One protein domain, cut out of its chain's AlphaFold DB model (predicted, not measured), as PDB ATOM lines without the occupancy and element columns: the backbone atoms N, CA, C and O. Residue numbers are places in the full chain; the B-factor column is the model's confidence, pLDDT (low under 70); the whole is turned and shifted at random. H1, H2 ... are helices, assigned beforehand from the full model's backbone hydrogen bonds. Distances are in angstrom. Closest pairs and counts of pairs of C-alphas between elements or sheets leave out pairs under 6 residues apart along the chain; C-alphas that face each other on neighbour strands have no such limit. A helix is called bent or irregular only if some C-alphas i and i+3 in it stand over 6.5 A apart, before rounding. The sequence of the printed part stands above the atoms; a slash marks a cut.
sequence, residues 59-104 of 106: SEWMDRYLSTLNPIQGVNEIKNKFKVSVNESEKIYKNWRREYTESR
ATOM      1  N   SER A  59      21.428 -66.116  -5.212       85.81
ATOM      2  CA  SER A  59      22.355 -65.783  -6.307       85.81
ATOM      3  C   SER A  59      23.246 -64.596  -5.953       85.81
ATOM      4  O   SER A  59      24.460 -64.675  -6.096       85.81
ATOM      5  N   GLU A  60      22.678 -63.524  -5.390       87.94
ATOM      6  CA  GLU A  60      23.471 -62.374  -4.948       87.94
ATOM      7  C   GLU A  60      24.483 -62.751  -3.860       87.94
ATOM      8  O   GLU A  60      25.584 -62.197  -3.812       87.94
ATOM      9  N   TRP A  61      24.111 -63.660  -2.953       92.81
ATOM     10  CA  TRP A  61      25.032 -64.176  -1.944       92.81
ATOM     11  C   TRP A  61      26.162 -64.964  -2.598       92.81
ATOM     12  O   TRP A  61      27.325 -64.703  -2.294       92.81
ATOM     13  N   MET A  62      25.829 -65.865  -3.525       90.88
ATOM     14  CA  MET A  62      26.813 -66.660  -4.257       90.88
ATOM     15  C   MET A  62      27.784 -65.747  -5.017       90.88
ATOM     16  O   MET A  62      28.994 -65.839  -4.823       90.88
ATOM     17  N   ASP A  63      27.270 -64.764  -5.756       90.81
ATOM     18  CA  ASP A  63      28.067 -63.832  -6.556       90.81
ATOM     19  C   ASP A  63      29.006 -62.959  -5.727       90.81
ATOM     20  O   ASP A  63      30.158 -62.749  -6.110       90.81
ATOM     21  N   ARG A  64      28.535 -62.429  -4.592       87.69
ATOM     22  CA  ARG A  64      29.352 -61.554  -3.736       87.69
ATOM     23  C   ARG A  64      30.352 -62.329  -2.894       87.69
ATOM     24  O   ARG A  64      31.443 -61.825  -2.649       87.69
ATOM     25  N   TYR A  65      29.950 -63.485  -2.378       89.62
ATOM     26  CA  TYR A  65      30.722 -64.197  -1.371       89.62
ATOM     27  C   TYR A  65      31.608 -65.268  -2.001       89.62
ATOM     28  O   TYR A  65      32.829 -65.206  -1.858       89.62
ATOM     29  N   LEU A  66      31.035 -66.192  -2.778       92.38
ATOM     30  CA  LEU A  66      31.781 -67.316  -3.353       92.38
ATOM     31  C   LEU A  66      32.816 -66.884  -4.396       92.38
ATOM     32  O   LEU A  66      33.809 -67.585  -4.582       92.38
ATOM     33  N   SER A  67      32.636 -65.730  -5.048       90.12
ATOM     34  CA  SER A  67      33.622 -65.183  -5.995       90.12
ATOM     35  C   SER A  67      34.953 -64.803  -5.351       90.12
ATOM     36  O   SER A  67      35.981 -64.796  -6.024       90.12
ATOM     37  N   THR A  68      34.941 -64.517  -4.049       90.69
ATOM     38  CA  THR A  68      36.140 -64.151  -3.282       90.69
ATOM     39  C   THR A  68      36.856 -65.357  -2.679       90.69
ATOM     40  O   THR A  68      37.950 -65.216  -2.135       90.69
ATOM     41  N   LEU A  69      36.246 -66.541  -2.763       92.06
ATOM     42  CA  LEU A  69      36.718 -67.762  -2.125       92.06
ATOM     43  C   LEU A  69      37.384 -68.698  -3.132       92.06
ATOM     44  O   LEU A  69      37.045 -68.733  -4.319       92.06
ATOM     45  N   ASN A  70      38.307 -69.522  -2.633       92.94
ATOM     46  CA  ASN A  70      38.792 -70.656  -3.413       92.94
ATOM     47  C   ASN A  70      37.705 -71.753  -3.516       92.94
ATOM     48  O   ASN A  70      36.768 -71.766  -2.710       92.94
ATOM     49  N   PRO A  71      37.813 -72.690  -4.476       92.62
ATOM     50  CA  PRO A  71      36.775 -73.693  -4.711       92.62
ATOM     51  C   PRO A  71      36.409 -74.531  -3.481       92.62
ATOM     52  O   PRO A  71      35.230 -74.725  -3.207       92.62
ATOM     53  N   ILE A  72      37.397 -74.968  -2.695       93.62
ATOM     54  CA  ILE A  72      37.168 -75.808  -1.508       93.62
ATOM     55  C   ILE A  72      36.363 -75.040  -0.452       93.62
ATOM     56  O   ILE A  72      35.425 -75.570   0.146       93.62
ATOM     57  N   GLN A  73      36.713 -73.772  -0.227       94.12
ATOM     58  CA  GLN A  73      35.970 -72.901   0.680       94.12
ATOM     59  C   GLN A  73      34.551 -72.652   0.169       94.12
ATOM     60  O   GLN A  73      33.602 -72.799   0.933       94.12
ATOM     61  N   GLY A  74      34.390 -72.350  -1.121       93.94
ATOM     62  CA  GLY A  74      33.078 -72.089  -1.706       93.94
ATOM     63  C   GLY A  74      32.121 -73.282  -1.601       93.94
ATOM     64  O   GLY A  74      30.959 -73.112  -1.236       93.94
ATOM     65  N   VAL A  75      32.624 -74.496  -1.837       95.38
ATOM     66  CA  VAL A  75      31.868 -75.746  -1.659       95.38
ATOM     67  C   VAL A  75      31.429 -75.920  -0.201       95.38
ATOM     68  O   VAL A  75      30.255 -76.175   0.066       95.38
ATOM     69  N   ASN A  76      32.333 -75.711   0.759       95.81
ATOM     70  CA  ASN A  76      31.999 -75.805   2.183       95.81
ATOM     71  C   ASN A  76      30.953 -74.770   2.623       95.81
ATOM     72  O   ASN A  76      30.065 -75.096   3.412       95.81
ATOM     73  N   GLU A  77      31.021 -73.546   2.101       95.25
ATOM     74  CA  GLU A  77      30.035 -72.501   2.382       95.25
ATOM     75  C   GLU A  77      28.650 -72.868   1.840       95.25
ATOM     76  O   GLU A  77      27.658 -72.734   2.556       95.25
ATOM     77  N   ILE A  78      28.564 -73.417   0.623       95.00
ATOM     78  CA  ILE A  78      27.301 -73.931   0.069       95.00
ATOM     79  C   ILE A  78      26.769 -75.079   0.932       95.00
ATOM     80  O   ILE A  78      25.606 -75.066   1.333       95.00
ATOM     81  N   LYS A  79      27.613 -76.051   1.285       96.19
ATOM     82  CA  LYS A  79      27.219 -77.173   2.147       96.19
ATOM     83  C   LYS A  79      26.558 -76.684   3.438       96.19
ATOM     84  O   LYS A  79      25.462 -77.120   3.780       96.19
ATOM     85  N   ASN A  80      27.197 -75.735   4.121       93.94
ATOM     86  CA  ASN A  80      26.714 -75.194   5.389       93.94
ATOM     87  C   ASN A  80      25.458 -74.328   5.214       93.94
ATOM     88  O   ASN A  80      24.525 -74.428   6.011       93.94
ATOM     89  N   LYS A  81      25.415 -73.490   4.171       92.12
ATOM     90  CA  LYS A  81      24.304 -72.567   3.902       92.12
ATOM     91  C   LYS A  81      23.019 -73.305   3.525       92.12
ATOM     92  O   LYS A  81      21.952 -72.936   4.011       92.12
ATOM     93  N   PHE A  82      23.127 -74.329   2.681       92.62
ATOM     94  CA  PHE A  82      21.988 -75.083   2.150       92.62
ATOM     95  C   PHE A  82      21.712 -76.385   2.914       92.62
ATOM     96  O   PHE A  82      20.686 -77.011   2.674       92.62
ATOM     97  N   LYS A  83      22.594 -76.776   3.847       94.25
ATOM     98  CA  LYS A  83      22.505 -78.022   4.630       94.25
ATOM     99  C   LYS A  83      22.416 -79.277   3.747       94.25
ATOM    100  O   LYS A  83      21.620 -80.172   4.012       94.25
ATOM    101  N   VAL A  84      23.236 -79.325   2.698       93.75
ATOM    102  CA  VAL A  84      23.297 -80.425   1.715       93.75
ATOM    103  C   VAL A  84      24.568 -81.259   1.883       93.75
ATOM    104  O   VAL A  84      25.461 -80.879   2.643       93.75
ATOM    105  N   SER A  85      24.682 -82.391   1.179       96.12
ATOM    106  CA  SER A  85      25.927 -83.169   1.173       96.12
ATOM    107  C   SER A  85      27.066 -82.428   0.458       96.12
ATOM    108  O   SER A  85      26.843 -81.503  -0.328       96.12
ATOM    109  N   VAL A  86      28.310 -82.865   0.694       93.69
ATOM    110  CA  VAL A  86      29.488 -82.329  -0.017       93.69
ATOM    111  C   VAL A  86      29.316 -82.496  -1.531       93.69
ATOM    112  O   VAL A  86      29.470 -81.529  -2.274       93.69
ATOM    113  N   ASN A  87      28.878 -83.673  -1.984       96.31
ATOM    114  CA  ASN A  87      28.690 -83.973  -3.405       96.31
ATOM    115  C   ASN A  87      27.653 -83.054  -4.068       96.31
ATOM    116  O   ASN A  87      27.847 -82.604  -5.198       96.31
ATOM    117  N   GLU A  88      26.550 -82.751  -3.382       92.38
ATOM    118  CA  GLU A  88      25.547 -81.801  -3.885       92.38
ATOM    119  C   GLU A  88      26.075 -80.368  -3.883       92.38
ATOM    120  O   GLU A  88      25.893 -79.648  -4.864       92.38
ATOM    121  N   SER A  89      26.804 -79.967  -2.837       94.00
ATOM    122  CA  SER A  89      27.416 -78.638  -2.779       94.00
ATOM    123  C   SER A  89      28.455 -78.409  -3.884       94.00
ATOM    124  O   SER A  89      28.525 -77.314  -4.440       94.00
ATOM    125  N   GLU A  90      29.200 -79.445  -4.278       95.75
ATOM    126  CA  GLU A  90      30.131 -79.385  -5.407       95.75
ATOM    127  C   GLU A  90      29.421 -79.183  -6.743       95.75
ATOM    128  O   GLU A  90      29.867 -78.371  -7.557       95.75
ATOM    129  N   LYS A  91      28.312 -79.898  -6.979       96.31
ATOM    130  CA  LYS A  91      27.504 -79.734  -8.197       96.31
ATOM    131  C   LYS A  91      26.968 -78.308  -8.302       96.31
ATOM    132  O   LYS A  91      27.102 -77.680  -9.351       96.31
ATOM    133  N   ILE A  92      26.431 -77.781  -7.200       93.75
ATOM    134  CA  ILE A  92      25.929 -76.405  -7.120       93.75
ATOM    135  C   ILE A  92      27.058 -75.401  -7.399       93.75
ATOM    136  O   ILE A  92      26.883 -74.511  -8.229       93.75
ATOM    137  N   TYR A  93      28.228 -75.560  -6.763       94.44
ATOM    138  CA  TYR A  93      29.370 -74.665  -6.973       94.44
ATOM    139  C   TYR A  93      29.828 -74.649  -8.433       94.44
ATOM    140  O   TYR A  93      30.051 -73.578  -8.988       94.44
ATOM    141  N   LYS A  94      29.967 -75.824  -9.061       94.88
ATOM    142  CA  LYS A  94      30.433 -75.950 -10.451       94.88
ATOM    143  C   LYS A  94      29.471 -75.284 -11.434       94.88
ATOM    144  O   LYS A  94      29.927 -74.533 -12.294       94.88
ATOM    145  N   ASN A  95      28.167 -75.511 -11.272       94.50
ATOM    146  CA  ASN A  95      27.145 -74.894 -12.121       94.50
ATOM    147  C   ASN A  95      27.154 -73.369 -11.979       94.50
ATOM    148  O   ASN A  95      27.307 -72.669 -12.978       94.50
ATOM    149  N   TRP A  96      27.102 -72.864 -10.740       94.88
ATOM    150  CA  TRP A  96      27.177 -71.426 -10.476       94.88
ATOM    151  C   TRP A  96      28.480 -70.818 -11.012       94.88
ATOM    152  O   TRP A  96      28.449 -69.772 -11.649       94.88
ATOM    153  N   ARG A  97      29.635 -71.467 -10.800       93.12
ATOM    154  CA  ARG A  97      30.935 -70.925 -11.220       93.12
ATOM    155  C   ARG A  97      31.022 -70.780 -12.735       93.12
ATOM    156  O   ARG A  97      31.569 -69.780 -13.183       93.12
ATOM    157  N   ARG A  98      30.483 -71.743 -13.491       93.19
ATOM    158  CA  ARG A  98      30.414 -71.691 -14.956       93.19
ATOM    159  C   ARG A  98      29.610 -70.476 -15.426       93.19
ATOM    160  O   ARG A  98      30.160 -69.633 -16.129       93.19
ATOM    161  N   GLU A  99      28.373 -70.332 -14.952       91.19
ATOM    162  CA  GLU A  99      27.494 -69.198 -15.290       91.19
ATOM    163  C   GLU A  99      28.107 -67.848 -14.859       91.19
ATOM    164  O   GLU A  99      28.104 -66.858 -15.597       91.19
ATOM    165  N   TYR A 100      28.715 -67.815 -13.670       90.12
ATOM    166  CA  TYR A 100      29.408 -66.647 -13.129       90.12
ATOM    167  C   TYR A 100      30.597 -66.213 -13.998       90.12
ATOM    168  O   TYR A 100      30.855 -65.014 -14.132       90.12
ATOM    169  N   THR A 101      31.352 -67.164 -14.554       88.31
ATOM    170  CA  THR A 101      32.463 -66.859 -15.464       88.31
ATOM    171  C   THR A 101      31.973 -66.458 -16.849       88.31
ATOM    172  O   THR A 101      32.441 -65.448 -17.361       88.31
ATOM    173  N   GLU A 102      31.005 -67.178 -17.423       89.69
ATOM    174  CA  GLU A 102      30.448 -66.896 -18.756       89.69
ATOM    175  C   GLU A 102      29.832 -65.494 -18.828       89.69
ATOM    176  O   GLU A 102      30.088 -64.755 -19.769       89.69
ATOM    177  N   SER A 103      29.121 -65.066 -17.782       85.12
ATOM    178  CA  SER A 103      28.552 -63.710 -17.690       85.12
ATOM    179  C   SER A 103      29.583 -62.571 -17.619       85.12
ATOM    180  O   SER A 103      29.203 -61.404 -17.693       85.12
ATOM    181  N   ARG A 104      30.874 -62.876 -17.438       83.00
ATOM    182  CA  ARG A 104      31.964 -61.888 -17.302       83.00
ATOM    183  C   ARG A 104      32.972 -61.912 -18.439       83.00
ATOM    184  O   ARG A 104      33.842 -61.044 -18.478       83.00
TER     185      ARG A 104
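This is residues 59 to 104 of the 106 residues of an uncharacterized protein of Clostridium botulinum (UniProt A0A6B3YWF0). Two short helices, H1 and H2, lie roughly side by side and run opposite ways, and a longer third helix, H3, crosses over both of them on one side like a bar. The first part of H3 packs on H2, while its far end passes near H1, and H1 and H2 come close to each other only loosely. The printed part has 46 residues with three named helices, in the order H1, H2, H3, and no named strand; its class is all helix. It is compact, with a radius of gyration of the C-alphas of 9.7 A, and elongated in outline, spanning 29 by 17 by 16 A, with H3 running along the longest axis.

H1 is residues 59 to 68 and measures 14.2 A from first to last C-alpha; it begins at C-alpha 59, at (22.355, -65.783, -6.307). H1 is neither bent nor irregular, but only just: C-alphas 64 and 67 are 6.0 A apart. After a tight link of 2 residues comes H2, residues 71 to 82, 16.4 A long, which begins at C-alpha 71, at (36.775, -73.693, -4.711). A second tight link, of 3 residues, leads to H3, residues 86 to 102, the longest helix with 17 residues and 24.3 A. It ends at C-alpha 102, at (30.448, -66.896, -18.756).

H1 and H2 are close but not clearly touching, with 2 pairs of C-alphas within 8 A; their closest C-alphas, those of Leu 66 and Gly 74, are 5.2 A apart. They run opposite ways at a shallow tilt of 32 degrees. H2 and H3 touch, with 14 pairs of C-alphas within 8 A, and H3 does so with residues 86 to 93 alone. Their closest C-alphas are those of Lys 79 and Ser 89, 5.1 A apart. These two helices run opposite ways at a steep tilt of 66 degrees. H1 and H3 are close but not clearly touching, and about perpendicular at 90 degrees; their closest C-alphas, those of Asp 63 and Tyr 100, are 7.3 A apart. In H2 and H3 every O i to N i+4 pair is within hydrogen-bond range, and in H1 4 of 6 are.

The two C-alphas farthest apart, those of Lys 83 and Arg 104, are 28.8 A from each other, and the C-alphas of the first and last printed residues, Ser 59 and Arg 104, are 15.1 A apart. The printed part runs from residue 59 to 104 without a cut, and both links between its helices are tight. The mean pLDDT of the printed part is 92.5, and no printed residue is under 70.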